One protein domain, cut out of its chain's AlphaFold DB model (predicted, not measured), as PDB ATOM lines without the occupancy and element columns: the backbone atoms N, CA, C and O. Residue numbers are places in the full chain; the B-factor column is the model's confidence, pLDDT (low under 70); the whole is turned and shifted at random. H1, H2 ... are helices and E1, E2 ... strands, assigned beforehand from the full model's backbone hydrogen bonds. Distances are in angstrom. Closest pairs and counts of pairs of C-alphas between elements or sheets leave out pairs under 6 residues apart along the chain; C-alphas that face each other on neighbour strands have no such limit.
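Overview. This is residues 130 to 230 of the 232 residues of an uncharacterized protein of Citrobacter koseri (UniProt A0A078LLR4). With little regular structure, this is a small three-stranded sheet with one long helix, H1, over one face; a looped stretch, residues 151 to 195, winds from the end of H1 back to E1. The printed part has 101 residues, 37 of them, under half, in H1, E1, E2 and E3, in that order; the class is mixed. The antiparallel sheet E1 - E2 - E3 is a meander, each strand the neighbour of the one before, and with H1 makes two layers. It is compact, radius of gyration of the C-alphas 13.7 A, spanning 42 by 32 by 20 A.

Arrangement. Inner strand E2, residues 210 to 215, forms hairpins with E1, residues 196 to 201 (N 199 to O 212, 2.9 A), and E3, residues 226 to 229 (N 211 to O 228, 2.9 A), both within hydrogen-bond range. H1, residues 130 to 150, is on the sheet at a height of 9.7 A, along the strands, at 23 degrees to E2 on the local plane. It lies over E2 and, only just, E3, on which 3 C-alphas fall; its closest C-alphas to E3 are Met 136 and Val 228, 6.7 A. In H1 every O i to N i+4 pair is within hydrogen-bond range.

Along the chain. H1 measures 30.0 A from C-alpha 130 at (-2.996, 3.253, 13.112); E1 15.7 A; E2 17.2 A; E3 10.6 A, ending at C-alpha 229 (7.765, -3.000, 25.772).

Size, cuts and confidence. The C-alphas farthest apart, Gly 174 and Gly 219, are 43.9 A apart. The printed part has no cut; H1 to E1 is a long link. Residues 184 to 190 and 204 to 206 have pLDDT under 70.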
ATOM      1  N   LEU A 130      -2.217   4.414  12.688       95.62
ATOM      2  CA  LEU A 130      -2.996   3.253  13.112       95.62
ATOM      3  C   LEU A 130      -2.316   1.938  12.703       95.62
ATOM      4  O   LEU A 130      -2.154   1.055  13.543       95.62
ATOM      5  N   SER A 131      -1.842   1.834  11.457       91.75
ATOM      6  CA  SER A 131      -1.081   0.670  10.989       91.75
ATOM      7  C   SER A 131       0.214   0.470  11.779       91.75
ATOM      8  O   SER A 131       0.602  -0.667  12.045       91.75
ATOM      9  N   ALA A 132       0.877   1.550  12.203       93.38
ATOM     10  CA  ALA A 132       2.056   1.459  13.055       93.38
ATOM     11  C   ALA A 132       1.714   0.913  14.448       93.38
ATOM     12  O   ALA A 132       2.398   0.012  14.928       93.38
ATOM     13  N   ILE A 133       0.636   1.390  15.074       95.50
ATOM     14  CA  ILE A 133       0.165   0.884  16.374       95.50
ATOM     15  C   ILE A 133      -0.212  -0.601  16.281       95.50
ATOM     16  O   ILE A 133       0.180  -1.394  17.139       95.50
ATOM     17  N   GLU A 134      -0.938  -0.999  15.236       93.88
ATOM     18  CA  GLU A 134      -1.285  -2.404  14.986       93.88
ATOM     19  C   GLU A 134      -0.033  -3.269  14.805       93.88
ATOM     20  O   GLU A 134       0.061  -4.355  15.383       93.88
ATOM     21  N   ALA A 135       0.970  -2.762  14.085       92.38
ATOM     22  CA  ALA A 135       2.238  -3.453  13.913       92.38
ATOM     23  C   ALA A 135       3.004  -3.636  15.233       92.38
ATOM     24  O   ALA A 135       3.623  -4.678  15.451       92.38
ATOM     25  N   MET A 136       2.949  -2.649  16.130       94.44
ATOM     26  CA  MET A 136       3.583  -2.738  17.448       94.44
ATOM     27  C   MET A 136       2.899  -3.764  18.350       94.44
ATOM     28  O   MET A 136       3.595  -4.521  19.022       94.44
ATOM     29  N   ARG A 137       1.566  -3.861  18.308       95.44
ATOM     30  CA  ARG A 137       0.825  -4.922  19.014       95.44
ATOM     31  C   ARG A 137       1.201  -6.308  18.494       95.44
ATOM     32  O   ARG A 137       1.557  -7.180  19.275       95.44
ATOM     33  N   ALA A 138       1.240  -6.476  17.172       94.44
ATOM     34  CA  ALA A 138       1.669  -7.733  16.562       94.44
ATOM     35  C   ALA A 138       3.119  -8.102  16.930       94.44
ATOM     36  O   ALA A 138       3.446  -9.280  17.062       94.44
ATOM     37  N   TYR A 139       3.997  -7.112  17.111       94.81
ATOM     38  CA  TYR A 139       5.359  -7.342  17.590       94.81
ATOM     39  C   TYR A 139       5.399  -7.866  19.033       94.81
ATOM     40  O   TYR A 139       6.152  -8.802  19.296       94.81
ATOM     41  N   VAL A 140       4.604  -7.296  19.945       96.00
ATOM     42  CA  VAL A 140       4.486  -7.770  21.336       96.00
ATOM     43  C   VAL A 140       4.022  -9.228  21.355       96.00
ATOM     44  O   VAL A 140       4.703 -10.083  21.925       96.00
ATOM     45  N   ASP A 141       2.931  -9.534  20.648       96.06
ATOM     46  CA  ASP A 141       2.403 -10.898  20.532       96.06
ATOM     47  C   ASP A 141       3.474 -11.858  19.993       96.06
ATOM     48  O   ASP A 141       3.724 -12.927  20.554       96.06
ATOM     49  N   ALA A 142       4.186 -11.444  18.942       95.50
ATOM     50  CA  ALA A 142       5.242 -12.238  18.332       95.50
ATOM     51  C   ALA A 142       6.440 -12.482  19.263       95.50
ATOM     52  O   ALA A 142       7.059 -13.549  19.191       95.50
ATOM     53  N   GLN A 143       6.782 -11.530  20.135       95.94
ATOM     54  CA  GLN A 143       7.836 -11.706  21.135       95.94
ATOM     55  C   GLN A 143       7.461 -12.765  22.168       95.94
ATOM     56  O   GLN A 143       8.287 -13.628  22.479       95.94
ATOM     57  N   TYR A 144       6.219 -12.757  22.652       95.81
ATOM     58  CA  TYR A 144       5.728 -13.788  23.565       95.81
ATOM     59  C   TYR A 144       5.649 -15.161  22.892       95.81
ATOM     60  O   TYR A 144       6.097 -16.157  23.465       95.81
ATOM     61  N   ASP A 145       5.203 -15.219  21.641       95.75
ATOM     62  CA  ASP A 145       5.234 -16.434  20.828       95.75
ATOM     63  C   ASP A 145       6.658 -16.985  20.652       95.75
ATOM     64  O   ASP A 145       6.895 -18.194  20.748       95.75
ATOM     65  N   TYR A 146       7.629 -16.105  20.401       94.88
ATOM     66  CA  TYR A 146       9.038 -16.476  20.288       94.88
ATOM     67  C   TYR A 146       9.598 -16.973  21.626       94.88
ATOM     68  O   TYR A 146      10.291 -17.997  21.653       94.88
ATOM     69  N   TRP A 147       9.238 -16.319  22.735       94.19
ATOM     70  CA  TRP A 147       9.609 -16.733  24.088       94.19
ATOM     71  C   TRP A 147       9.137 -18.154  24.392       94.19
ATOM     72  O   TRP A 147       9.944 -18.984  24.809       94.19
ATOM     73  N   GLN A 148       7.877 -18.493  24.098       94.31
ATOM     74  CA  GLN A 148       7.364 -19.854  24.314       94.31
ATOM     75  C   GLN A 148       8.207 -20.916  23.586       94.31
ATOM     76  O   GLN A 148       8.398 -22.024  24.087       94.31
ATOM     77  N   ARG A 149       8.777 -20.567  22.426       92.38
ATOM     78  CA  ARG A 149       9.540 -21.481  21.561       92.38
ATOM     79  C   ARG A 149      11.033 -21.544  21.891       92.38
ATOM     80  O   ARG A 149      11.654 -22.582  21.664       92.38
ATOM     81  N   LYS A 150      11.638 -20.438  22.336       92.50
ATOM     82  CA  LYS A 150      13.101 -20.292  22.482       92.50
ATOM     83  C   LYS A 150      13.557 -19.924  23.897       92.50
ATOM     84  O   LYS A 150      14.761 -19.917  24.130       92.50
ATOM     85  N   GLN A 151      12.622 -19.647  24.811       92.94
ATOM     86  CA  GLN A 151      12.857 -19.237  26.205       92.94
ATOM     87  C   GLN A 151      13.782 -18.012  26.326       92.94
ATOM     88  O   GLN A 151      14.595 -17.911  27.239       92.94
ATOM     89  N   ARG A 152      13.683 -17.111  25.342       92.12
ATOM     90  CA  ARG A 152      14.354 -15.808  25.261       92.12
ATOM     91  C   ARG A 152      13.571 -14.910  24.309       92.12
ATOM     92  O   ARG A 152      12.894 -15.433  23.422       92.12
ATOM     93  N   PHE A 153      13.707 -13.593  24.429       93.31
ATOM     94  CA  PHE A 153      13.130 -12.656  23.462       93.31
ATOM     95  C   PHE A 153      13.991 -12.526  22.198       93.31
ATOM     96  O   PHE A 153      15.201 -12.779  22.204       93.31
ATOM     97  N   ALA A 154      13.365 -12.164  21.078       92.88
ATOM     98  CA  ALA A 154      14.061 -11.965  19.816       92.88
ATOM     99  C   ALA A 154      14.702 -10.572  19.764       92.88
ATOM    100  O   ALA A 154      14.084  -9.563  20.104       92.88
ATOM    101  N   THR A 155      15.932 -10.508  19.257       91.25
ATOM    102  CA  THR A 155      16.679  -9.252  19.053       91.25
ATOM    103  C   THR A 155      16.670  -8.791  17.594       91.25
ATOM    104  O   THR A 155      17.265  -7.771  17.249       91.25
ATOM    105  N   LYS A 156      15.982  -9.539  16.721       90.12
ATOM    106  CA  LYS A 156      15.857  -9.278  15.284       90.12
ATOM    107  C   LYS A 156      14.403  -9.409  14.846       90.12
ATOM    108  O   LYS A 156      13.719 -10.353  15.232       90.12
ATOM    109  N   LEU A 157      13.962  -8.507  13.971       88.62
ATOM    110  CA  LEU A 157      12.679  -8.654  13.280       88.62
ATOM    111  C   LEU A 157      12.755  -9.775  12.237       88.62
ATOM    112  O   LEU A 157      11.937 -10.685  12.249       88.62
ATOM    113  N   ILE A 158      13.781  -9.754  11.384       88.38
ATOM    114  CA  ILE A 158      13.996 -10.745  10.324       88.38
ATOM    115  C   ILE A 158      15.157 -11.658  10.724       88.38
ATOM    116  O   ILE A 158      16.232 -11.178  11.092       88.38
ATOM    117  N   SER A 159      14.942 -12.971  10.651       90.19
ATOM    118  CA  SER A 159      15.974 -13.963  10.955       90.19
ATOM    119  C   SER A 159      17.099 -13.951   9.920       90.19
ATOM    120  O   SER A 159      16.893 -13.692   8.733       90.19
ATOM    121  N   SER A 160      18.302 -14.297  10.365       91.06
ATOM    122  CA  SER A 160      19.442 -14.566   9.491       91.06
ATOM    123  C   SER A 160      19.119 -15.731   8.546       91.06
ATOM    124  O   SER A 160      18.341 -16.625   8.882       91.06
ATOM    125  N   LYS A 161      19.732 -15.762   7.355       89.69
ATOM    126  CA  LYS A 161      19.449 -16.790   6.336       89.69
ATOM    127  C   LYS A 161      19.584 -18.210   6.906       89.69
ATOM    128  O   LYS A 161      20.661 -18.603   7.347       89.69
ATOM    129  N   GLY A 162      18.495 -18.979   6.844       88.50
ATOM    130  CA  GLY A 162      18.430 -20.363   7.331       88.50
ATOM    131  C   GLY A 162      18.374 -20.508   8.856       88.50
ATOM    132  O   GLY A 162      18.479 -21.623   9.354       88.50
ATOM    133  N   GLN A 163      18.233 -19.406   9.592       91.19
ATOM    134  CA  GLN A 163      18.118 -19.387  11.046       91.19
ATOM    135  C   GLN A 163      16.699 -19.000  11.474       91.19
ATOM    136  O   GLN A 163      15.910 -18.482  10.688       91.19
ATOM    137  N   GLN A 164      16.399 -19.237  12.750       92.50
ATOM    138  CA  GLN A 164      15.179 -18.785  13.430       92.50
ATOM    139  C   GLN A 164      15.559 -17.901  14.629       92.50
ATOM    140  O   GLN A 164      15.155 -18.144  15.770       92.50
ATOM    141  N   ASP A 165      16.455 -16.940  14.393       91.88
ATOM    142  CA  ASP A 165      17.030 -16.027  15.390       91.88
ATOM    143  C   ASP A 165      16.355 -14.640  15.416       91.88
ATOM    144  O   ASP A 165      16.827 -13.749  16.120       91.88
ATOM    145  N   GLY A 166      15.253 -14.471  14.679       91.94
ATOM    146  CA  GLY A 166      14.373 -13.302  14.699       91.94
ATOM    147  C   GLY A 166      12.893 -13.687  14.655       91.94
ATOM    148  O   GLY A 166      12.559 -14.868  14.668       91.94
ATOM    149  N   LEU A 167      12.000 -12.699  14.600       93.06
ATOM    150  CA  LEU A 167      10.544 -12.905  14.645       93.06
ATOM    151  C   LEU A 167       9.922 -13.395  13.332       93.06
ATOM    152  O   LEU A 167       8.851 -13.995  13.347       93.06
ATOM    153  N   TYR A 168      10.587 -13.160  12.203       91.44
ATOM    154  CA  TYR A 168      10.170 -13.621  10.883       91.44
ATOM    155  C   TYR A 168      11.224 -14.543  10.261       91.44
ATOM    156  O   TYR A 168      12.426 -14.258  10.303       91.44
ATOM    157  N   TRP A 169      10.767 -15.638   9.655       89.25
ATOM    158  CA  TRP A 169      11.532 -16.484   8.740       89.25
ATOM    159  C   TRP A 169      10.571 -17.127   7.727       89.25
ATOM    160  O   TRP A 169       9.433 -17.439   8.082       89.25
ATOM    161  N   PRO A 170      10.991 -17.355   6.472       85.88
ATOM    162  CA  PRO A 170      10.162 -18.069   5.509       85.88
ATOM    163  C   PRO A 170      10.007 -19.535   5.943       85.88
ATOM    164  O   PRO A 170      11.001 -20.252   6.055       85.88
ATOM    165  N   ALA A 171       8.770 -19.968   6.190       84.62
ATOM    166  CA  ALA A 171       8.427 -21.350   6.528       84.62
ATOM    167  C   ALA A 171       7.917 -22.102   5.287       84.62
ATOM    168  O   ALA A 171       7.198 -21.532   4.462       84.62
ATOM    169  N   GLN A 172       8.285 -23.375   5.148       83.88
ATOM    170  CA  GLN A 172       7.764 -24.248   4.092       83.88
ATOM    171  C   GLN A 172       6.355 -24.767   4.431       83.88
ATOM    172  O   GLN A 172       5.967 -24.790   5.602       83.88
ATOM    173  N   PRO A 173       5.569 -25.227   3.439       84.94
ATOM    174  CA  PRO A 173       4.284 -25.869   3.703       84.94
ATOM    175  C   PRO A 173       4.421 -27.033   4.695       84.94
ATOM    176  O   PRO A 173       5.202 -27.956   4.477       84.94
ATOM    177  N   GLY A 174       3.645 -26.991   5.780       84.25
ATOM    178  CA  GLY A 174       3.681 -27.995   6.850       84.25
ATOM    179  C   GLY A 174       4.699 -27.720   7.963       84.25
ATOM    180  O   GLY A 174       4.669 -28.411   8.979       84.25
ATOM    181  N   GLU A 175       5.561 -26.709   7.823       86.38
ATOM    182  CA  GLU A 175       6.390 -26.219   8.925       86.38
ATOM    183  C   GLU A 175       5.602 -25.269   9.832       86.38
ATOM    184  O   GLU A 175       4.639 -24.619   9.420       86.38
ATOM    185  N   MET A 176       6.038 -25.162  11.088       83.44
ATOM    186  CA  MET A 176       5.469 -24.185  12.007       83.44
ATOM    187  C   MET A 176       5.800 -22.761  11.518       83.44
ATOM    188  O   MET A 176       6.981 -22.460  11.300       83.44
ATOM    189  N   PRO A 177       4.800 -21.874  11.372       89.25
ATOM    190  CA  PRO A 177       5.024 -20.518  10.883       89.25
ATOM    191  C   PRO A 177       5.858 -19.693  11.868       89.25
ATOM    192  O   PRO A 177       5.857 -19.948  13.078       89.25
ATOM    193  N   SER A 178       6.560 -18.680  11.358       90.81
ATOM    194  CA  SER A 178       7.221 -17.678  12.196       90.81
ATOM    195  C   SER A 178       6.205 -16.865  13.014       90.81
ATOM    196  O   SER A 178       5.064 -16.727  12.575       90.81
ATOM    197  N   PRO A 179       6.589 -16.330  14.189       91.81
ATOM    198  CA  PRO A 179       5.719 -15.474  14.999       91.81
ATOM    199  C   PRO A 179       5.149 -14.260  14.246       91.81
ATOM    200  O   PRO A 179       3.964 -13.975  14.365       91.81
ATOM    201  N   LEU A 180       5.962 -13.578  13.429       88.81
ATOM    202  CA  LEU A 180       5.488 -12.538  12.507       88.81
ATOM    203  C   LEU A 180       5.277 -13.093  11.100       88.81
ATOM    204  O   LEU A 180       6.000 -13.984  10.658       88.81
ATOM    205  N   GLY A 181       4.309 -12.530  10.376       81.12
ATOM    206  CA  GLY A 181       4.046 -12.842   8.970       81.12
ATOM    207  C   GLY A 181       4.908 -12.035   7.980       81.12
ATOM    208  O   GLY A 181       5.522 -11.036   8.359       81.12
ATOM    209  N   PRO A 182       4.918 -12.413   6.685       74.88
ATOM    210  CA  PRO A 182       5.724 -11.752   5.650       74.88
ATOM    211  C   PRO A 182       5.347 -10.287   5.401       74.88
ATOM    212  O   PRO A 182       6.178  -9.532   4.908       74.88
ATOM    213  N   ALA A 183       4.131  -9.867   5.772       71.94
ATOM    214  CA  ALA A 183       3.670  -8.484   5.637       71.94
ATOM    215  C   ALA A 183       4.533  -7.472   6.416       71.94
ATOM    216  O   ALA A 183       4.549  -6.296   6.079       71.94
ATOM    217  N   PHE A 184       5.286  -7.930   7.423       66.75
ATOM    218  CA  PHE A 184       6.190  -7.101   8.225       66.75
ATOM    219  C   PHE A 184       7.588  -6.935   7.610       66.75
ATOM    220  O   PHE A 184       8.432  -6.238   8.174       66.75
ATOM    221  N   SER A 185       7.860  -7.580   6.472       63.38
ATOM    222  CA  SER A 185       9.114  -7.411   5.743       63.38
ATOM    223  C   SER A 185       8.950  -6.300   4.701       63.38
ATOM    224  O   SER A 185       8.198  -6.498   3.745       63.38
ATOM    225  N   PRO A 186       9.651  -5.156   4.824       62.47
ATOM    226  CA  PRO A 186       9.600  -4.119   3.799       62.47
ATOM    227  C   PRO A 186      10.149  -4.650   2.467       62.47
ATOM    228  O   PRO A 186      11.063  -5.482   2.452       62.47
ATOM    229  N   SER A 187       9.585  -4.176   1.353       62.50
ATOM    230  CA  SER A 187       9.976  -4.592   0.000       62.50
ATOM    231  C   SER A 187      11.369  -4.081  -0.375       62.50
ATOM    232  O   SER A 187      12.137  -4.813  -1.004       62.50
ATOM    233  N   ALA A 188      11.733  -2.879   0.080       64.69
ATOM    234  CA  ALA A 188      13.081  -2.338  -0.010       64.69
ATOM    235  C   ALA A 188      13.599  -1.791   1.339       64.69
ATOM    236  O   ALA A 188      12.832  -1.306   2.178       64.69
ATOM    237  N   PRO A 189      14.926  -1.819   1.580       63.91
ATOM    238  CA  PRO A 189      15.520  -1.167   2.742       63.91
ATOM    239  C   PRO A 189      15.177   0.327   2.785       63.91
ATOM    240  O   PRO A 189      15.410   1.050   1.821       63.91
ATOM    241  N   GLY A 190      14.678   0.801   3.926       65.81
ATOM    242  CA  GLY A 190      14.386   2.221   4.139       65.81
ATOM    243  C   GLY A 190      13.003   2.697   3.682       65.81
ATOM    244  O   GLY A 190      12.677   3.844   3.960       65.81
ATOM    245  N   GLU A 191      12.159   1.854   3.077       71.44
ATOM    246  CA  GLU A 191      10.766   2.237   2.751       71.44
ATOM    247  C   GLU A 191       9.894   2.455   3.997       71.44
ATOM    248  O   GLU A 191       8.933   3.223   3.971       71.44
ATOM    249  N   GLY A 192      10.247   1.802   5.110       78.44
ATOM    250  CA  GLY A 192       9.357   1.703   6.263       78.44
ATOM    251  C   GLY A 192       8.140   0.815   5.969       78.44
ATOM    252  O   GLY A 192       7.979   0.285   4.875       78.44
ATOM    253  N   TYR A 193       7.289   0.620   6.968       83.81
ATOM    254  CA  TYR A 193       6.015  -0.083   6.849       83.81
ATOM    255  C   TYR A 193       4.898   0.933   7.082       83.81
ATOM    256  O   TYR A 193       4.894   1.604   8.112       83.81
ATOM    257  N   HIS A 194       4.021   1.122   6.089       86.25
ATOM    258  CA  HIS A 194       2.992   2.175   6.083       86.25
ATOM    259  C   HIS A 194       3.535   3.562   6.482       86.25
ATOM    260  O   HIS A 194       2.934   4.289   7.264       86.25
ATOM    261  N   GLY A 195       4.714   3.934   5.973       88.75
ATOM    262  CA  GLY A 195       5.318   5.239   6.254       88.75
ATOM    263  C   GLY A 195       5.971   5.376   7.636       88.75
ATOM    264  O   GLY A 195       6.292   6.500   8.033       88.75
ATOM    265  N   TYR A 196       6.209   4.264   8.341       92.88
ATOM    266  CA  TYR A 196       6.889   4.213   9.639       92.88
ATOM    267  C   TYR A 196       8.151   3.344   9.624       92.88
ATOM    268  O   TYR A 196       8.199   2.270   9.026       92.88
ATOM    269  N   HIS A 197       9.188   3.795  10.323       92.12
ATOM    270  CA  HIS A 197      10.353   2.992  10.667       92.12
ATOM    271  C   HIS A 197      10.165   2.326  12.022       92.12
ATOM    272  O   HIS A 197       9.527   2.884  12.911       92.12
ATOM    273  N   PHE A 198      10.789   1.161  12.180       91.00
ATOM    274  CA  PHE A 198      10.742   0.370  13.400       91.00
ATOM    275  C   PHE A 198      12.154  -0.018  13.815       91.00
ATOM    276  O   PHE A 198      12.979  -0.399  12.978       91.00
ATOM    277  N   ARG A 199      12.441   0.055  15.114       90.69
ATOM    278  CA  ARG A 199      13.729  -0.365  15.669       90.69
ATOM    279  C   ARG A 199      13.550  -1.021  17.019       90.69
ATOM    280  O   ARG A 199      13.006  -0.415  17.938       90.69
ATOM    281  N   ILE A 200      14.080  -2.235  17.135       91.31
ATOM    282  CA  ILE A 200      14.226  -2.901  18.425       91.31
ATOM    283  C   ILE A 200      15.265  -2.124  19.232       91.31
ATOM    284  O   ILE A 200      16.370  -1.855  18.745       91.31
ATOM    285  N   ILE A 201      14.900  -1.752  20.452       90.56
ATOM    286  CA  ILE A 201      15.813  -1.157  21.418       90.56
ATOM    287  C   ILE A 201      16.437  -2.313  22.207       90.56
ATOM    288  O   ILE A 201      15.702  -3.058  22.854       90.56
ATOM    289  N   PRO A 202      17.764  -2.520  22.123       78.19
ATOM    290  CA  PRO A 202      18.410  -3.618  22.826       78.19
ATOM    291  C   PRO A 202      18.274  -3.440  24.338       78.19
ATOM    292  O   PRO A 202      18.642  -2.393  24.869       78.19
ATOM    293  N   ASP A 203      17.806  -4.480  25.020       75.50
ATOM    294  CA  ASP A 203      17.932  -4.593  26.467       75.50
ATOM    295  C   ASP A 203      19.258  -5.291  26.803       75.50
ATOM    296  O   ASP A 203      19.548  -6.383  26.315       75.50
ATOM    297  N   SER A 204      20.066  -4.654  27.652       67.75
ATOM    298  CA  SER A 204      21.341  -5.189  28.146       67.75
ATOM    299  C   SER A 204      21.216  -6.484  28.956       67.75
ATOM    300  O   SER A 204      22.225  -7.154  29.164       67.75
ATOM    301  N   THR A 205      20.015  -6.826  29.429       69.62
ATOM    302  CA  THR A 205      19.781  -8.008  30.271       69.62
ATOM    303  C   THR A 205      19.146  -9.194  29.541       69.62
ATOM    304  O   THR A 205      19.013 -10.251  30.149       69.62
ATOM    305  N   GLU A 206      18.766  -9.036  28.263       67.75
ATOM    306  CA  GLU A 206      18.021 -10.016  27.436       67.75
ATOM    307  C   GLU A 206      16.703 -10.545  28.053       67.75
ATOM    308  O   GLU A 206      16.071 -11.445  27.496       67.75
ATOM    309  N   ASN A 207      16.256  -9.963  29.171       78.31
ATOM    310  CA  ASN A 207      15.048 -10.361  29.895       78.31
ATOM    311  C   ASN A 207      13.819  -9.527  29.518       78.31
ATOM    312  O   ASN A 207      12.721  -9.838  29.971       78.31
ATOM    313  N   GLY A 208      13.990  -8.487  28.708       88.31
ATOM    314  CA  GLY A 208      12.908  -7.674  28.178       88.31
ATOM    315  C   GLY A 208      13.088  -7.367  26.699       88.31
ATOM    316  O   GLY A 208      14.045  -7.788  26.041       88.31
ATOM    317  N   PHE A 209      12.138  -6.610  26.170       93.38
ATOM    318  CA  PHE A 209      12.197  -6.099  24.813       93.38
ATOM    319  C   PHE A 209      11.544  -4.727  24.746       93.38
ATOM    320  O   PHE A 209      10.663  -4.400  25.533       93.38
ATOM    321  N   ALA A 210      11.945  -3.934  23.761       94.94
ATOM    322  CA  ALA A 210      11.234  -2.720  23.414       94.94
ATOM    323  C   ALA A 210      11.330  -2.455  21.914       94.94
ATOM    324  O   ALA A 210      12.338  -2.766  21.269       94.94
ATOM    325  N   LEU A 211      10.283  -1.849  21.366       94.88
ATOM    326  CA  LEU A 211      10.217  -1.429  19.974       94.88
ATOM    327  C   LEU A 211       9.855   0.047  19.905       94.88
ATOM    328  O   LEU A 211       8.879   0.480  20.506       94.88
ATOM    329  N   LEU A 212      10.638   0.803  19.143       95.69
ATOM    330  CA  LEU A 212      10.367   2.194  18.802       95.69
ATOM    331  C   LEU A 212       9.835   2.265  17.368       95.69
ATOM    332  O   LEU A 212      10.443   1.677  16.469       95.69
ATOM    333  N   ALA A 213       8.765   3.029  17.159       95.88
ATOM    334  CA  ALA A 213       8.249   3.385  15.843       95.88
ATOM    335  C   ALA A 213       8.234   4.908  15.650       95.88
ATOM    336  O   ALA A 213       7.856   5.647  16.559       95.88
ATOM    337  N   TRP A 214       8.648   5.386  14.476       96.56
ATOM    338  CA  TRP A 214       8.640   6.813  14.123       96.56
ATOM    339  C   TRP A 214       8.398   7.002  12.619       96.56
ATOM    340  O   TRP A 214       8.713   6.101  11.838       96.56
ATOM    341  N   PRO A 215       7.853   8.148  12.179       95.38
ATOM    342  CA  PRO A 215       7.519   8.348  10.777       95.38
ATOM    343  C   PRO A 215       8.780   8.446   9.912       95.38
ATOM    344  O   PRO A 215       9.780   9.048  10.308       95.38
ATOM    345  N   VAL A 216       8.708   7.898   8.697       92.75
ATOM    346  CA  VAL A 216       9.748   8.031   7.660       92.75
ATOM    347  C   VAL A 216       9.979   9.508   7.317       92.75
ATOM    348  O   VAL A 216      11.122   9.950   7.218       92.75
ATOM    349  N   ILE A 217       8.902  10.291   7.175       92.19
ATOM    350  CA  ILE A 217       8.963  11.743   6.976       92.19
ATOM    351  C   ILE A 217       7.971  12.423   7.923       92.19
ATOM    352  O   ILE A 217       6.754  12.355   7.726       92.19
ATOM    353  N   TRP A 218       8.493  13.125   8.928       93.94
ATOM    354  CA  TRP A 218       7.681  13.870   9.892       93.94
ATOM    355  C   TRP A 218       6.776  14.900   9.202       93.94
ATOM    356  O   TRP A 218       7.214  15.622   8.306       93.94
ATOM    357  N   GLY A 219       5.507  14.956   9.607       90.38
ATOM    358  CA  GLY A 219       4.495  15.836   9.014       90.38
ATOM    359  C   GLY A 219       3.986  15.397   7.637       90.38
ATOM    360  O   GLY A 219       3.110  16.058   7.090       90.38
ATOM    361  N   LYS A 220       4.511  14.300   7.070       89.56
ATOM    362  CA  LYS A 220       4.018  13.722   5.808       89.56
ATOM    363  C   LYS A 220       3.505  12.300   5.962       89.56
ATOM    364  O   LYS A 220       2.418  11.993   5.492       89.56
ATOM    365  N   THR A 221       4.292  11.430   6.591       90.44
ATOM    366  CA  THR A 221       3.903  10.034   6.818       90.44
ATOM    367  C   THR A 221       3.370   9.795   8.224       90.44
ATOM    368  O   THR A 221       2.645   8.826   8.418       90.44
ATOM    369  N   GLY A 222       3.672  10.696   9.162       95.25
ATOM    370  CA  GLY A 222       3.155  10.693  10.526       95.25
ATOM    371  C   GLY A 222       3.641  11.893  11.339       95.25
ATOM    372  O   GLY A 222       4.547  12.617  10.910       95.25
ATOM    373  N   VAL A 223       3.033  12.116  12.501       97.50
ATOM    374  CA  VAL A 223       3.378  13.185  13.460       97.50
ATOM    375  C   VAL A 223       3.609  12.659  14.876       97.50
ATOM    376  O   VAL A 223       3.978  13.432  15.756       97.50
ATOM    377  N   MET A 224       3.414  11.360  15.100       97.81
ATOM    378  CA  MET A 224       3.662  10.699  16.376       97.81
ATOM    379  C   MET A 224       4.787   9.672  16.277       97.81
ATOM    380  O   MET A 224       4.951   9.002  15.257       97.81
ATOM    381  N   SER A 225       5.516   9.514  17.381       97.62
ATOM    382  CA  SER A 225       6.373   8.356  17.640       97.62
ATOM    383  C   SER A 225       5.749   7.512  18.742       97.62
ATOM    384  O   SER A 225       5.127   8.044  19.661       97.62
ATOM    385  N   PHE A 226       5.968   6.206  18.678       97.56
ATOM    386  CA  PHE A 226       5.380   5.235  19.592       97.56
ATOM    387  C   PHE A 226       6.466   4.331  20.169       97.56
ATOM    388  O   PHE A 226       7.474   4.065  19.512       97.56
ATOM    389  N   MET A 227       6.252   3.830  21.382       96.88
ATOM    390  CA  MET A 227       7.101   2.823  22.011       96.88
ATOM    391  C   MET A 227       6.217   1.781  22.689       96.88
ATOM    392  O   MET A 227       5.224   2.158  23.302       96.88
ATOM    393  N   VAL A 228       6.592   0.509  22.565       96.69
ATOM    394  CA  VAL A 228       6.033  -0.599  23.355       96.69
ATOM    395  C   VAL A 228       7.159  -1.398  23.991       96.69
ATOM    396  O   VAL A 228       8.279  -1.417  23.458       96.69
ATOM    397  N   ASN A 229       6.870  -2.066  25.100       94.81
ATOM    398  CA  ASN A 229       7.765  -3.000  25.772       94.81
ATOM    399  C   ASN A 229       7.010  -4.263  26.233       94.81
ATOM    400  O   ASN A 229       5.919  -4.546  25.752       94.81
ATOM    401  N   GLN A 230       7.619  -5.060  27.113       92.12
ATOM    402  CA  GLN A 230       7.013  -6.293  27.621       92.12
ATOM    403  C   GLN A 230       5.754  -6.096  28.486       92.12
ATOM    404  O   GLN A 230       5.044  -7.068  28.724       92.12
TER     405      GLN A 230